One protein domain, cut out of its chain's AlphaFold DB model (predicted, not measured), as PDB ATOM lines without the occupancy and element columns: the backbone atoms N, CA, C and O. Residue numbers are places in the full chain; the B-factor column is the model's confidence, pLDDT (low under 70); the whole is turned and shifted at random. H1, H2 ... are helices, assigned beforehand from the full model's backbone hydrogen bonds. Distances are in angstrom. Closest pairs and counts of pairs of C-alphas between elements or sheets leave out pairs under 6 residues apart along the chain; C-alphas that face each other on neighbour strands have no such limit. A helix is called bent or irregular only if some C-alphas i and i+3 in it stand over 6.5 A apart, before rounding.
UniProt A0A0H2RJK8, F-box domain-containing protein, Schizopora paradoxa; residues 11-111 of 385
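Overview. This is residues 11 to 111 of the 385 residues of the protein "F-box domain-containing protein" of Schizopora paradoxa (UniProt A0A0H2RJK8). One very long helix, H4, is crossed nearly at right angles by a second long helix, H1, and two short helices, H2 and H3, fill one corner of this cross. H4 makes the longest axis, and its residues 84 to 111 stick out free beyond the crossing, with a bend near the end. The printed part has 101 residues with four named helices, in the order H1, H2, H3, H4, and no named strand; the class is all helix. It is extended, with a radius of gyration of the C-alphas of 19.8 A, and flat, spanning 71 by 38 by 15 A.

Along the chain. H4, residues 66 to 111, was assigned as one helix by its hydrogen bonds but is bent: C-alphas 100 and 103 are 6.9 A apart. Its arm H4a, residues 66 to 100, starts at C-alpha 66 (111.994, 68.571, -5.046) and is 51.0 A long; arm H4b, residues 103 to 111, is 12.2 A long and ends at C-alpha 111 (81.966, 9.908, -10.684). H1, residues 11 to 32, is 31.1 A long from C-alpha 11 (113.699, 51.446, -20.417). H2 is residues 47 to 51, 6.4 A, and H3 residues 53 to 56, 5.3 A.

Arrangement. H4a and H4b stand at a steep tilt of 44 degrees. H4a, with residues 75 to 83 alone, touches residues 16 to 20 of H1, about perpendicular at 77 degrees; the closest C-alphas, of Val 20 and Ala 79, are 5.8 A apart. H3 touches residues 68 to 72 of H4a, closest at the C-alphas of Leu 55 and Ala 69, 6.6 A. H2 touches residues 23 to 27 of H1, closest at the C-alphas of Ser 23 and Leu 50, 6.1 A. H1 and H3 are apart. In H1, H2, H4a and H4b every O i to N i+4 pair is within hydrogen-bond range; H3 is too short for such a pair, and its 1 O i to N i+3 pair is within range.

Size, cuts and confidence. The two C-alphas farthest apart, of Asp 61 and Ala 111, are 71.3 A apart. The printed part has no cut. The link from H1 to H2, residues 33 to 46, is long. Mean pLDDT of the printed part is 84.9; residues 57 to 60 are under 70.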
ATOM      1  N   GLN A  11     112.836  51.126 -21.551       84.81
ATOM      2  CA  GLN A  11     113.699  51.446 -20.417       84.81
ATOM      3  C   GLN A  11     112.945  52.018 -19.198       84.81
ATOM      4  O   GLN A  11     113.234  51.603 -18.079       84.81
ATOM      5  N   GLU A  12     111.962  52.915 -19.371       81.06
ATOM      6  CA  GLU A  12     111.174  53.452 -18.241       81.06
ATOM      7  C   GLU A  12     110.320  52.352 -17.582       81.06
ATOM      8  O   GLU A  12     110.169  52.314 -16.354       81.06
ATOM      9  N   LEU A  13     109.799  51.424 -18.392       79.88
ATOM     10  CA  LEU A  13     109.060  50.261 -17.906       79.88
ATOM     11  C   LEU A  13     109.980  49.301 -17.143       79.88
ATOM     12  O   LEU A  13     109.616  48.881 -16.048       79.88
ATOM     13  N   CYS A  14     111.177  49.006 -17.666       84.50
ATOM     14  CA  CYS A  14     112.174  48.188 -16.968       84.50
ATOM     15  C   CYS A  14     112.557  48.800 -15.615       84.50
ATOM     16  O   CYS A  14     112.518  48.099 -14.610       84.50
ATOM     17  N   CYS A  15     112.812  50.111 -15.544       83.69
ATOM     18  CA  CYS A  15     113.110  50.772 -14.270       83.69
ATOM     19  C   CYS A  15     111.949  50.672 -13.268       83.69
ATOM     20  O   CYS A  15     112.173  50.485 -12.072       83.69
ATOM     21  N   SER A  16     110.704  50.772 -13.742       86.31
ATOM     22  CA  SER A  16     109.514  50.629 -12.893       86.31
ATOM     23  C   SER A  16     109.315  49.183 -12.419       86.31
ATOM     24  O   SER A  16     108.918  48.957 -11.277       86.31
ATOM     25  N   LEU A  17     109.625  48.196 -13.266       85.31
ATOM     26  CA  LEU A  17     109.618  46.777 -12.906       85.31
ATOM     27  C   LEU A  17     110.717  46.443 -11.896       85.31
ATOM     28  O   LEU A  17     110.432  45.772 -10.909       85.31
ATOM     29  N   ASP A  18     111.931  46.958 -12.084       90.44
ATOM     30  CA  ASP A  18     113.037  46.792 -11.137       90.44
ATOM     31  C   ASP A  18     112.690  47.390  -9.771       90.44
ATOM     32  O   ASP A  18     112.989  46.801  -8.732       90.44
ATOM     33  N   TYR A  19     112.021  48.545  -9.760       87.81
ATOM     34  CA  TYR A  19     111.525  49.170  -8.538       87.81
ATOM     35  C   TYR A  19     110.493  48.291  -7.814       87.81
ATOM     36  O   TYR A  19     110.604  48.063  -6.604       87.81
ATOM     37  N   VAL A  20     109.516  47.741  -8.549       89.25
ATOM     38  CA  VAL A  20     108.540  46.779  -8.005       89.25
ATOM     39  C   VAL A  20     109.252  45.535  -7.473       89.25
ATOM     40  O   VAL A  20     108.993  45.131  -6.342       89.25
ATOM     41  N   LEU A  21     110.182  44.957  -8.236       92.44
ATOM     42  CA  LEU A  21     110.913  43.744  -7.866       92.44
ATOM     43  C   LEU A  21     111.734  43.942  -6.587       92.44
ATOM     44  O   LEU A  21     111.658  43.119  -5.677       92.44
ATOM     45  N   LYS A  22     112.470  45.054  -6.480       91.69
ATOM     46  CA  LYS A  22     113.227  45.409  -5.269       91.69
ATOM     47  C   LYS A  22     112.313  45.588  -4.059       91.69
ATOM     48  O   LYS A  22     112.645  45.114  -2.976       91.69
ATOM     49  N   SER A  23     111.160  46.231  -4.247       87.19
ATOM     50  CA  SER A  23     110.168  46.426  -3.181       87.19
ATOM     51  C   SER A  23     109.567  45.091  -2.723       87.19
ATOM     52  O   SER A  23     109.454  44.840  -1.526       87.19
ATOM     53  N   VAL A  24     109.248  44.186  -3.654       90.75
ATOM     54  CA  VAL A  24     108.755  42.832  -3.344       90.75
ATOM     55  C   VAL A  24     109.829  41.991  -2.651       90.75
ATOM     56  O   VAL A  24     109.520  41.279  -1.698       90.75
ATOM     57  N   GLN A  25     111.091  42.091  -3.070       92.50
ATOM     58  CA  GLN A  25     112.196  41.389  -2.416       92.50
ATOM     59  C   GLN A  25     112.414  41.898  -0.986       92.50
ATOM     60  O   GLN A  25     112.505  41.094  -0.065       92.50
ATOM     61  N   ALA A  26     112.393  43.216  -0.771       89.81
ATOM     62  CA  ALA A  26     112.477  43.791   0.568       89.81
ATOM     63  C   ALA A  26     111.298  43.360   1.460       89.81
ATOM     64  O   ALA A  26     111.487  43.114   2.651       89.81
ATOM     65  N   LEU A  27     110.096  43.221   0.890       89.12
ATOM     66  CA  LEU A  27     108.936  42.696   1.607       89.12
ATOM     67  C   LEU A  27     109.123  41.221   1.975       89.12
ATOM     68  O   LEU A  27     108.824  40.822   3.096       89.12
ATOM     69  N   LYS A  28     109.640  40.413   1.049       92.12
ATOM     70  CA  LYS A  28     109.969  39.010   1.301       92.12
ATOM     71  C   LYS A  28     110.987  38.876   2.439       92.12
ATOM     72  O   LYS A  28     110.760  38.073   3.338       92.12
ATOM     73  N   ASP A  29     112.052  39.675   2.432       92.88
ATOM     74  CA  ASP A  29     113.084  39.667   3.480       92.88
ATOM     75  C   ASP A  29     112.501  40.096   4.845       92.88
ATOM     76  O   ASP A  29     112.788  39.493   5.881       92.88
ATOM     77  N   ALA A  30     111.613  41.095   4.852       88.25
ATOM     78  CA  ALA A  30     110.862  41.509   6.038       88.25
ATOM     79  C   ALA A  30     109.984  40.371   6.596       88.25
ATOM     80  O   ALA A  30     110.005  40.095   7.794       88.25
ATOM     81  N   ILE A  31     109.266  39.647   5.734       88.06
ATOM     82  CA  ILE A  31     108.445  38.501   6.149       88.06
ATOM     83  C   ILE A  31     109.319  37.367   6.698       88.06
ATOM     84  O   ILE A  31     108.996  36.768   7.722       88.06
ATOM     85  N   GLN A  32     110.461  37.095   6.063       89.56
ATOM     86  CA  GLN A  32     111.407  36.075   6.521       89.56
ATOM     87  C   GLN A  32     112.025  36.398   7.889       89.56
ATOM     88  O   GLN A  32     112.354  35.479   8.635       89.56
ATOM     89  N   THR A  33     112.138  37.678   8.248       92.06
ATOM     90  CA  THR A  33     112.593  38.117   9.580       92.06
ATOM     91  C   THR A  33     111.480  38.133  10.636       92.06
ATOM     92  O   THR A  33     111.720  38.531  11.773       92.06
ATOM     93  N   GLY A  34     110.279  37.646  10.302       88.00
ATOM     94  CA  GLY A  34     109.160  37.503  11.236       88.00
ATOM     95  C   GLY A  34     108.224  38.712  11.302       88.00
ATOM     96  O   GLY A  34     107.356  38.752  12.177       88.00
ATOM     97  N   LEU A  35     108.366  39.689  10.399       88.38
ATOM     98  CA  LEU A  35     107.393  40.773  10.269       88.38
ATOM     99  C   LEU A  35     106.146  40.264   9.539       88.38
ATOM    100  O   LEU A  35     106.243  39.582   8.518       88.38
ATOM    101  N   ARG A  36     104.960  40.602  10.046       85.94
ATOM    102  CA  ARG A  36     103.691  40.198   9.431       85.94
ATOM    103  C   ARG A  36     103.041  41.357   8.686       85.94
ATOM    104  O   ARG A  36     103.198  42.520   9.050       85.94
ATOM    105  N   LEU A  37     102.305  41.019   7.628       84.75
ATOM    106  CA  LEU A  37     101.551  41.972   6.808       84.75
ATOM    107  C   LEU A  37     100.191  42.347   7.414       84.75
ATOM    108  O   LEU A  37      99.677  43.426   7.135       84.75
ATOM    109  N   ASP A  38      99.604  41.456   8.214       83.94
ATOM    110  CA  ASP A  38      98.297  41.631   8.861       83.94
ATOM    111  C   ASP A  38      98.361  42.501  10.130       83.94
ATOM    112  O   ASP A  38      97.328  42.913  10.655       83.94
ATOM    113  N   GLY A  39      99.570  42.812  10.610       79.00
ATOM    114  CA  GLY A  39      99.794  43.557  11.845       79.00
ATOM    115  C   GLY A  39      99.488  42.764  13.121       79.00
ATOM    116  O   GLY A  39      99.582  43.331  14.213       79.00
ATOM    117  N   GLU A  40      99.161  41.472  13.025       77.56
ATOM    118  CA  GLU A  40      98.959  40.631  14.200       77.56
ATOM    119  C   GLU A  40     100.302  40.352  14.892       77.56
ATOM    120  O   GLU A  40     101.284  39.965  14.264       77.56
ATOM    121  N   GLY A  41     100.361  40.538  16.214       78.69
ATOM    122  CA  GLY A  41     101.561  40.242  17.009       78.69
ATOM    123  C   GLY A  41     102.548  41.403  17.198       78.69
ATOM    124  O   GLY A  41     103.641  41.184  17.709       78.69
ATOM    125  N   GLY A  42     102.178  42.638  16.841       81.12
ATOM    126  CA  GLY A  42     102.950  43.846  17.178       81.12
ATOM    127  C   GLY A  42     104.190  44.109  16.311       81.12
ATOM    128  O   GLY A  42     104.830  45.146  16.470       81.12
ATOM    129  N   THR A  43     104.506  43.227  15.361       83.12
ATOM    130  CA  THR A  43     105.611  43.361  14.399       83.12
ATOM    131  C   THR A  43     105.078  43.608  12.985       83.12
ATOM    132  O   THR A  43     105.077  42.724  12.129       83.12
ATOM    133  N   ASN A  44     104.594  44.827  12.736       87.06
ATOM    134  CA  ASN A  44     104.056  45.208  11.428       87.06
ATOM    135  C   ASN A  44     105.166  45.697  10.482       87.06
ATOM    136  O   ASN A  44     106.031  46.481  10.880       87.06
ATOM    137  N   VAL A  45     105.116  45.273   9.220       88.00
ATOM    138  CA  VAL A  45     105.950  45.847   8.158       88.00
ATOM    139  C   VAL A  45     105.538  47.305   7.947       88.00
ATOM    140  O   VAL A  45     104.395  47.591   7.594       88.00
ATOM    141  N   ASP A  46     106.472  48.246   8.100       88.19
ATOM    142  CA  ASP A  46     106.220  49.634   7.709       88.19
ATOM    143  C   ASP A  46     106.159  49.730   6.176       88.19
ATOM    144  O   ASP A  46     107.157  49.929   5.479       88.19
ATOM    145  N   LEU A  47     104.947  49.573   5.638       86.12
ATOM    146  CA  LEU A  47     104.678  49.661   4.205       86.12
ATOM    147  C   LEU A  47     105.095  51.024   3.631       86.12
ATOM    148  O   LEU A  47     105.443  51.100   2.455       86.12
ATOM    149  N   LYS A  48     105.106  52.098   4.435       85.56
ATOM    150  CA  LYS A  48     105.586  53.406   3.967       85.56
ATOM    151  C   LYS A  48     107.092  53.375   3.756       85.56
ATOM    152  O   LYS A  48     107.554  53.887   2.744       85.56
ATOM    153  N   GLN A  49     107.850  52.737   4.648       85.25
ATOM    154  CA  GLN A  49     109.289  52.549   4.449       85.25
ATOM    155  C   GLN A  49     109.591  51.689   3.230       85.25
ATOM    156  O   GLN A  49     110.497  52.022   2.473       85.25
ATOM    157  N   LEU A  50     108.813  50.630   3.002       86.19
ATOM    158  CA  LEU A  50     109.020  49.729   1.870       86.19
ATOM    159  C   LEU A  50     108.972  50.464   0.522       86.19
ATOM    160  O   LEU A  50     109.852  50.277  -0.314       86.19
ATOM    161  N   TRP A  51     107.963  51.319   0.338       84.25
ATOM    162  CA  TRP A  51     107.714  52.029  -0.918       84.25
ATOM    163  C   TRP A  51     108.324  53.433  -0.982       84.25
ATOM    164  O   TRP A  51     108.174  54.087  -2.006       84.25
ATOM    165  N   CYS A  52     108.964  53.923   0.082       84.19
ATOM    166  CA  CYS A  52     109.574  55.258   0.124       84.19
ATOM    167  C   CYS A  52     111.047  55.220   0.562       84.19
ATOM    168  O   CYS A  52     111.547  56.229   1.060       84.19
ATOM    169  N   ARG A  53     111.748  54.085   0.405       80.56
ATOM    170  CA  ARG A  53     113.153  53.926   0.837       80.56
ATOM    171  C   ARG A  53     114.053  55.059   0.347       80.56
ATOM    172  O   ARG A  53     114.755  55.663   1.153       80.56
ATOM    173  N   ASP A  54     113.944  55.407  -0.932       76.75
ATOM    174  CA  ASP A  54     114.782  56.438  -1.556       76.75
ATOM    175  C   ASP A  54     114.470  57.855  -1.043       76.75
ATOM    176  O   ASP A  54     115.335  58.726  -1.045       76.75
ATOM    177  N   LEU A  55     113.253  58.087  -0.536       74.06
ATOM    178  CA  LEU A  55     112.857  59.371   0.052       74.06
ATOM    179  C   LEU A  55     113.249  59.491   1.521       74.06
ATOM    180  O   LEU A  55     113.595  60.576   1.982       74.06
ATOM    181  N   LEU A  56     113.192  58.381   2.258       70.94
ATOM    182  CA  LEU A  56     113.411  58.354   3.702       70.94
ATOM    183  C   LEU A  56     114.894  58.254   4.083       70.94
ATOM    184  O   LEU A  56     115.259  58.672   5.179       70.94
ATOM    185  N   TRP A  57     115.765  57.764   3.193       66.38
ATOM    186  CA  TRP A  57     117.207  57.678   3.461       66.38
ATOM    187  C   TRP A  57     117.960  59.018   3.428       66.38
ATOM    188  O   TRP A  57     119.077  59.077   3.928       66.38
ATOM    189  N   SER A  58     117.360  60.100   2.921       56.69
ATOM    190  CA  SER A  58     118.012  61.424   2.839       56.69
ATOM    191  C   SER A  58     117.851  62.311   4.084       56.69
ATOM    192  O   SER A  58     118.303  63.454   4.085       56.69
ATOM    193  N   ALA A  59     117.234  61.804   5.159       55.62
ATOM    194  CA  ALA A  59     116.889  62.564   6.369       55.62
ATOM    195  C   ALA A  59     118.088  62.992   7.255       55.62
ATOM    196  O   ALA A  59     117.919  63.262   8.442       55.62
ATOM    197  N   THR A  60     119.298  63.067   6.701       64.62
ATOM    198  CA  THR A  60     120.471  63.695   7.321       64.62
ATOM    199  C   THR A  60     120.534  65.174   6.933       64.62
ATOM    200  O   THR A  60     121.208  65.484   5.964       64.62
ATOM    201  N   ASP A  61     119.817  66.059   7.643       73.44
ATOM    202  CA  ASP A  61     119.817  67.549   7.606       73.44
ATOM    203  C   ASP A  61     119.801  68.295   6.246       73.44
ATOM    204  O   ASP A  61     119.630  69.517   6.207       73.44
ATOM    205  N   THR A  62     119.920  67.611   5.112       72.00
ATOM    206  CA  THR A  62     119.846  68.182   3.772       72.00
ATOM    207  C   THR A  62     118.392  68.219   3.312       72.00
ATOM    208  O   THR A  62     117.719  67.187   3.330       72.00
ATOM    209  N   PRO A  63     117.879  69.385   2.886       78.06
ATOM    210  CA  PRO A  63     116.508  69.504   2.411       78.06
ATOM    211  C   PRO A  63     116.288  68.603   1.191       78.06
ATOM    212  O   PRO A  63     117.073  68.625   0.244       78.06
ATOM    213  N   VAL A  64     115.201  67.825   1.219       78.06
ATOM    214  CA  VAL A  64     114.788  66.945   0.118       78.06
ATOM    215  C   VAL A  64     114.701  67.755  -1.174       78.06
ATOM    216  O   VAL A  64     113.926  68.710  -1.272       78.06
ATOM    217  N   ILE A  65     115.484  67.365  -2.180       85.69
ATOM    218  CA  ILE A  65     115.456  67.999  -3.495       85.69
ATOM    219  C   ILE A  65     114.101  67.680  -4.137       85.69
ATOM    220  O   ILE A  65     113.713  66.521  -4.282       85.69
ATOM    221  N   ALA A  66     113.357  68.716  -4.529       84.94
ATOM    222  CA  ALA A  66     111.994  68.571  -5.046       84.94
ATOM    223  C   ALA A  66     111.888  67.630  -6.268       84.94
ATOM    224  O   ALA A  66     110.863  66.973  -6.454       84.94
ATOM    225  N   GLU A  67     112.941  67.535  -7.087       85.75
ATOM    226  CA  GLU A  67     112.977  66.633  -8.246       85.75
ATOM    227  C   GLU A  67     113.134  65.151  -7.857       85.75
ATOM    228  O   GLU A  67     112.527  64.297  -8.508       85.75
ATOM    229  N   ASP A  68     113.823  64.826  -6.759       82.75
ATOM    230  CA  ASP A  68     113.935  63.445  -6.261       82.75
ATOM    231  C   ASP A  68     112.594  62.971  -5.689       82.75
ATOM    232  O   ASP A  68     112.103  61.893  -6.031       82.75
ATOM    233  N   ALA A  69     111.923  63.839  -4.918       83.69
ATOM    234  CA  ALA A  69     110.563  63.612  -4.426       83.69
ATOM    235  C   ALA A  69     109.567  63.332  -5.557       83.69
ATOM    236  O   ALA A  69     108.747  62.410  -5.490       83.69
ATOM    237  N   LYS A  70     109.653  64.114  -6.629       87.81
ATOM    238  CA  LYS A  70     108.815  63.966  -7.818       87.81
ATOM    239  C   LYS A  70     109.141  62.694  -8.601       87.81
ATOM    240  O   LYS A  70     108.215  62.049  -9.098       87.81
ATOM    241  N   THR A  71     110.416  62.316  -8.685       86.44
ATOM    242  CA  THR A  71     110.870  61.086  -9.350       86.44
ATOM    243  C   THR A  71     110.389  59.846  -8.604       86.44
ATOM    244  O   THR A  71     109.744  58.991  -9.210       86.44
ATOM    245  N   ALA A  72     110.580  59.789  -7.285       84.81
ATOM    246  CA  ALA A  72     110.083  58.695  -6.455       84.81
ATOM    247  C   ALA A  72     108.549  58.601  -6.497       84.81
ATOM    248  O   ALA A  72     107.990  57.524  -6.698       84.81
ATOM    249  N   LEU A  73     107.835  59.733  -6.414       86.06
ATOM    250  CA  LEU A  73     106.374  59.737  -6.531       86.06
ATOM    251  C   LEU A  73     105.900  59.222  -7.900       86.06
ATOM    252  O   LEU A  73     104.861  58.562  -7.981       86.06
ATOM    253  N   ARG A  74     106.632  59.524  -8.980       87.75
ATOM    254  CA  ARG A  74     106.355  58.971 -10.312       87.75
ATOM    255  C   ARG A  74     106.568  57.455 -10.320       87.75
ATOM    256  O   ARG A  74     105.636  56.745 -10.685       87.75
ATOM    257  N   GLN A  75     107.703  56.968  -9.816       85.12
ATOM    258  CA  GLN A  75     108.000  55.533  -9.708       85.12
ATOM    259  C   GLN A  75     106.952  54.778  -8.885       85.12
ATOM    260  O   GLN A  75     106.475  53.734  -9.316       85.12
ATOM    261  N   MET A  76     106.507  55.325  -7.751       86.12
ATOM    262  CA  MET A  76     105.441  54.725  -6.939       86.12
ATOM    263  C   MET A  76     104.113  54.631  -7.701       86.12
ATOM    264  O   MET A  76     103.388  53.641  -7.579       86.12
ATOM    265  N   LYS A  77     103.762  55.655  -8.489       89.38
ATOM    266  CA  LYS A  77     102.538  55.644  -9.304       89.38
ATOM    267  C   LYS A  77     102.633  54.645 -10.455       89.38
ATOM    268  O   LYS A  77     101.656  53.938 -10.707       89.38
ATOM    269  N   ASP A  78     103.792  54.553 -11.098       84.56
ATOM    270  CA  ASP A  78     104.051  53.582 -12.160       84.56
ATOM    271  C   ASP A  78     104.049  52.147 -11.602       84.56
ATOM    272  O   ASP A  78     103.363  51.278 -12.142       84.56
ATOM    273  N   ALA A  79     104.671  51.917 -10.444       85.81
ATOM    274  CA  ALA A  79     104.627  50.655  -9.706       85.81
ATOM    275  C   ALA A  79     103.195  50.248  -9.333       85.81
ATOM    276  O   ALA A  79     102.784  49.118  -9.596       85.81
ATOM    277  N   LYS A  80     102.394  51.179  -8.793       91.06
ATOM    278  CA  LYS A  80     100.970  50.944  -8.505       91.06
ATOM    279  C   LYS A  80     100.213  50.509  -9.761       91.06
ATOM    280  O   LYS A  80      99.391  49.596  -9.698       91.06
ATOM    281  N   LYS A  81     100.480  51.151 -10.902       90.12
ATOM    282  CA  LYS A  81      99.856  50.797 -12.182       90.12
ATOM    283  C   LYS A  81     100.271  49.396 -12.643       90.12
ATOM    284  O   LYS A  81      99.405  48.626 -13.042       90.12
ATOM    285  N   ILE A  82     101.558  49.057 -12.557       87.38
ATOM    286  CA  ILE A  82     102.078  47.728 -12.916       87.38
ATOM    287  C   ILE A  82     101.454  46.642 -12.037       87.38
ATOM    288  O   ILE A  82     100.932  45.666 -12.565       87.38
ATOM    289  N   LEU A  83     101.440  46.826 -10.715       88.88
ATOM    290  CA  LEU A  83     100.833  45.869  -9.787       88.88
ATOM    291  C   LEU A  83      99.339  45.677 -10.056       88.88
ATOM    292  O   LEU A  83      98.852  44.552 -10.016       88.88
ATOM    293  N   SER A  84      98.620  46.751 -10.393       91.81
ATOM    294  CA  SER A  84      97.213  46.654 -10.788       91.81
ATOM    295  C   SER A  84      97.021  45.845 -12.075       91.81
ATOM    296  O   SER A  84      96.057  45.089 -12.164       91.81
ATOM    297  N   LEU A  85      97.916  45.983 -13.060       89.44
ATOM    298  CA  LEU A  85      97.876  45.193 -14.295       89.44
ATOM    299  C   LEU A  85      98.219  43.719 -14.040       89.44
ATOM    300  O   LEU A  85      97.537  42.846 -14.569       89.44
ATOM    301  N   LEU A  86      99.226  43.439 -13.207       89.25
ATOM    302  CA  LEU A  86      99.604  42.075 -12.825       89.25
ATOM    303  C   LEU A  86      98.497  41.375 -12.031       89.25
ATOM    304  O   LEU A  86      98.180  40.231 -12.336       89.25
ATOM    305  N   SER A  87      97.877  42.067 -11.069       91.56
ATOM    306  CA  SER A  87      96.724  41.545 -10.324       91.56
ATOM    307  C   SER A  87      95.595  41.167 -11.276       91.56
ATOM    308  O   SER A  87      95.128  40.036 -11.247       91.56
ATOM    309  N   LYS A  88      95.230  42.076 -12.190       92.38
ATOM    310  CA  LYS A  88      94.191  41.816 -13.189       92.38
ATOM    311  C   LYS A  88      94.527  40.605 -14.069       92.38
ATOM    312  O   LYS A  88      93.668  39.765 -14.301       92.38
ATOM    313  N   SER A  89      95.772  40.496 -14.537       92.94
ATOM    314  CA  SER A  89      96.221  39.362 -15.356       92.94
ATOM    315  C   SER A  89      96.181  38.032 -14.594       92.94
ATOM    316  O   SER A  89      95.885  36.995 -15.193       92.94
ATOM    317  N   LEU A  90      96.490  38.045 -13.295       90.56
ATOM    318  CA  LEU A  90      96.396  36.867 -12.438       90.56
ATOM    319  C   LEU A  90      94.935  36.445 -12.251       90.56
ATOM    320  O   LEU A  90      94.632  35.269 -12.429       90.56
ATOM    321  N   ASP A  91      94.041  37.394 -11.970       89.06
ATOM    322  CA  ASP A  91      92.603  37.137 -11.824       89.06
ATOM    323  C   ASP A  91      92.010  36.532 -13.107       89.06
ATOM    324  O   ASP A  91      91.319  35.515 -13.057       89.06
ATOM    325  N   GLU A  92      92.345  37.097 -14.272       93.88
ATOM    326  CA  GLU A  92      91.943  36.564 -15.582       93.88
ATOM    327  C   GLU A  92      92.470  35.134 -15.805       93.88
ATOM    328  O   GLU A  92      91.744  34.270 -16.297       93.88
ATOM    329  N   SER A  93      93.708  34.847 -15.390       90.00
ATOM    330  CA  SER A  93      94.307  33.510 -15.513       90.00
ATOM    331  C   SER A  93      93.657  32.486 -14.576       90.00
ATOM    332  O   SER A  93      93.424  31.346 -14.979       90.00
ATOM    333  N   ILE A  94      93.336  32.880 -13.338       86.19
ATOM    334  CA  ILE A  94      92.613  32.039 -12.375       86.19
ATOM    335  C   ILE A  94      91.211  31.727 -12.899       86.19
ATOM    336  O   ILE A  94      90.780  30.574 -12.843       86.19
ATOM    337  N   GLN A  95      90.516  32.730 -13.440       89.94
ATOM    338  CA  GLN A  95      89.194  32.548 -14.026       89.94
ATOM    339  C   GLN A  95      89.249  31.570 -15.205       89.94
ATOM    340  O   GLN A  95      88.501  30.595 -15.219       89.94
ATOM    341  N   ALA A  96      90.191  31.755 -16.134       92.56
ATOM    342  CA  ALA A  96      90.370  30.857 -17.272       92.56
ATOM    343  C   ALA A  96      90.704  29.417 -16.836       92.56
ATOM    344  O   ALA A  96      90.143  28.459 -17.368       92.56
ATOM    345  N   ALA A  97      91.577  29.243 -15.838       85.38
ATOM    346  CA  ALA A  97      91.899  27.925 -15.289       85.38
ATOM    347  C   ALA A  97      90.691  27.278 -14.590       85.38
ATOM    348  O   ALA A  97      90.479  26.070 -14.704       85.38
ATOM    349  N   THR A  98      89.875  28.071 -13.896       85.56
ATOM    350  CA  THR A  98      88.633  27.609 -13.263       85.56
ATOM    351  C   THR A  98      87.641  27.155 -14.327       85.56
ATOM    352  O   THR A  98      87.148  26.035 -14.263       85.56
ATOM    353  N   GLU A  99      87.403  27.959 -15.360       90.38
ATOM    354  CA  GLU A  99      86.509  27.606 -16.469       90.38
ATOM    355  C   GLU A  99      86.972  26.336 -17.192       90.38
ATOM    356  O   GLU A  99      86.163  25.442 -17.450       90.38
ATOM    357  N   ALA A 100      88.280  26.205 -17.434       87.31
ATOM    358  CA  ALA A 100      88.867  25.022 -18.055       87.31
ATOM    359  C   ALA A 100      88.745  23.755 -17.188       87.31
ATOM    360  O   ALA A 100      88.635  22.653 -17.723       87.31
ATOM    361  N   THR A 101      88.758  23.889 -15.858       86.56
ATOM    362  CA  THR A 101      88.731  22.740 -14.935       86.56
ATOM    363  C   THR A 101      87.335  22.399 -14.423       86.56
ATOM    364  O   THR A 101      87.102  21.249 -14.056       86.56
ATOM    365  N   VAL A 102      86.375  23.331 -14.446       86.19
ATOM    366  CA  VAL A 102      85.010  23.132 -13.924       86.19
ATOM    367  C   VAL A 102      84.331  21.910 -14.541       86.19
ATOM    368  O   VAL A 102      83.699  21.144 -13.813       86.19
ATOM    369  N   GLY A 103      84.479  21.685 -15.849       85.56
ATOM    370  CA  GLY A 103      83.920  20.503 -16.513       85.56
ATOM    371  C   GLY A 103      84.498  19.198 -15.960       85.56
ATOM    372  O   GLY A 103      83.751  18.300 -15.567       85.56
ATOM    373  N   THR A 104      85.825  19.118 -15.849       82.94
ATOM    374  CA  THR A 104      86.534  17.944 -15.325       82.94
ATOM    375  C   THR A 104      86.239  17.719 -13.846       82.94
ATOM    376  O   THR A 104      85.884  16.609 -13.463       82.94
ATOM    377  N   CYS A 105      86.307  18.762 -13.016       74.75
ATOM    378  CA  CYS A 105      86.013  18.671 -11.588       74.75
ATOM    379  C   CYS A 105      84.568  18.233 -11.333       74.75
ATOM    380  O   CYS A 105      84.340  17.395 -10.463       74.75
ATOM    381  N   ARG A 106      83.598  18.733 -12.113       82.31
ATOM    382  CA  ARG A 106      82.207  18.255 -12.049       82.31
ATOM    383  C   ARG A 106      82.119  16.782 -12.429       82.31
ATOM    384  O   ARG A 106      81.547  16.009 -11.667       82.31
ATOM    385  N   ALA A 107      82.710  16.378 -13.554       79.94
ATOM    386  CA  ALA A 107      82.682  14.987 -14.006       79.94
ATOM    387  C   ALA A 107      83.308  14.027 -12.980       79.94
ATOM    388  O   ALA A 107      82.713  13.000 -12.656       79.94
ATOM    389  N   THR A 108      84.467  14.378 -12.414       85.44
ATOM    390  CA  THR A 108      85.119  13.601 -11.350       85.44
ATOM    391  C   THR A 108      84.289  13.596 -10.070       85.44
ATOM    392  O   THR A 108      84.115  12.540  -9.471       85.44
ATOM    393  N   GLY A 109      83.727  14.741  -9.676       86.12
ATOM    394  CA  GLY A 109      82.841  14.842  -8.518       86.12
ATOM    395  C   GLY A 109      81.642  13.902  -8.637       86.12
ATOM    396  O   GLY A 109      81.428  13.076  -7.753       86.12
ATOM    397  N   PHE A 110      80.927  13.939  -9.767       81.75
ATOM    398  CA  PHE A 110      79.813  13.026 -10.045       81.75
ATOM    399  C   PHE A 110      80.248  11.558 -10.091       81.75
ATOM    400  O   PHE A 110      79.527  10.690  -9.602       81.75
ATOM    401  N   ALA A 111      81.431  11.266 -10.636       85.19
ATOM    402  CA  ALA A 111      81.966   9.908 -10.684       85.19
ATOM    403  C   ALA A 111      82.301   9.335  -9.298       85.19
ATOM    404  O   ALA A 111      82.338   8.112  -9.165       85.19
TER     405      ALA A 111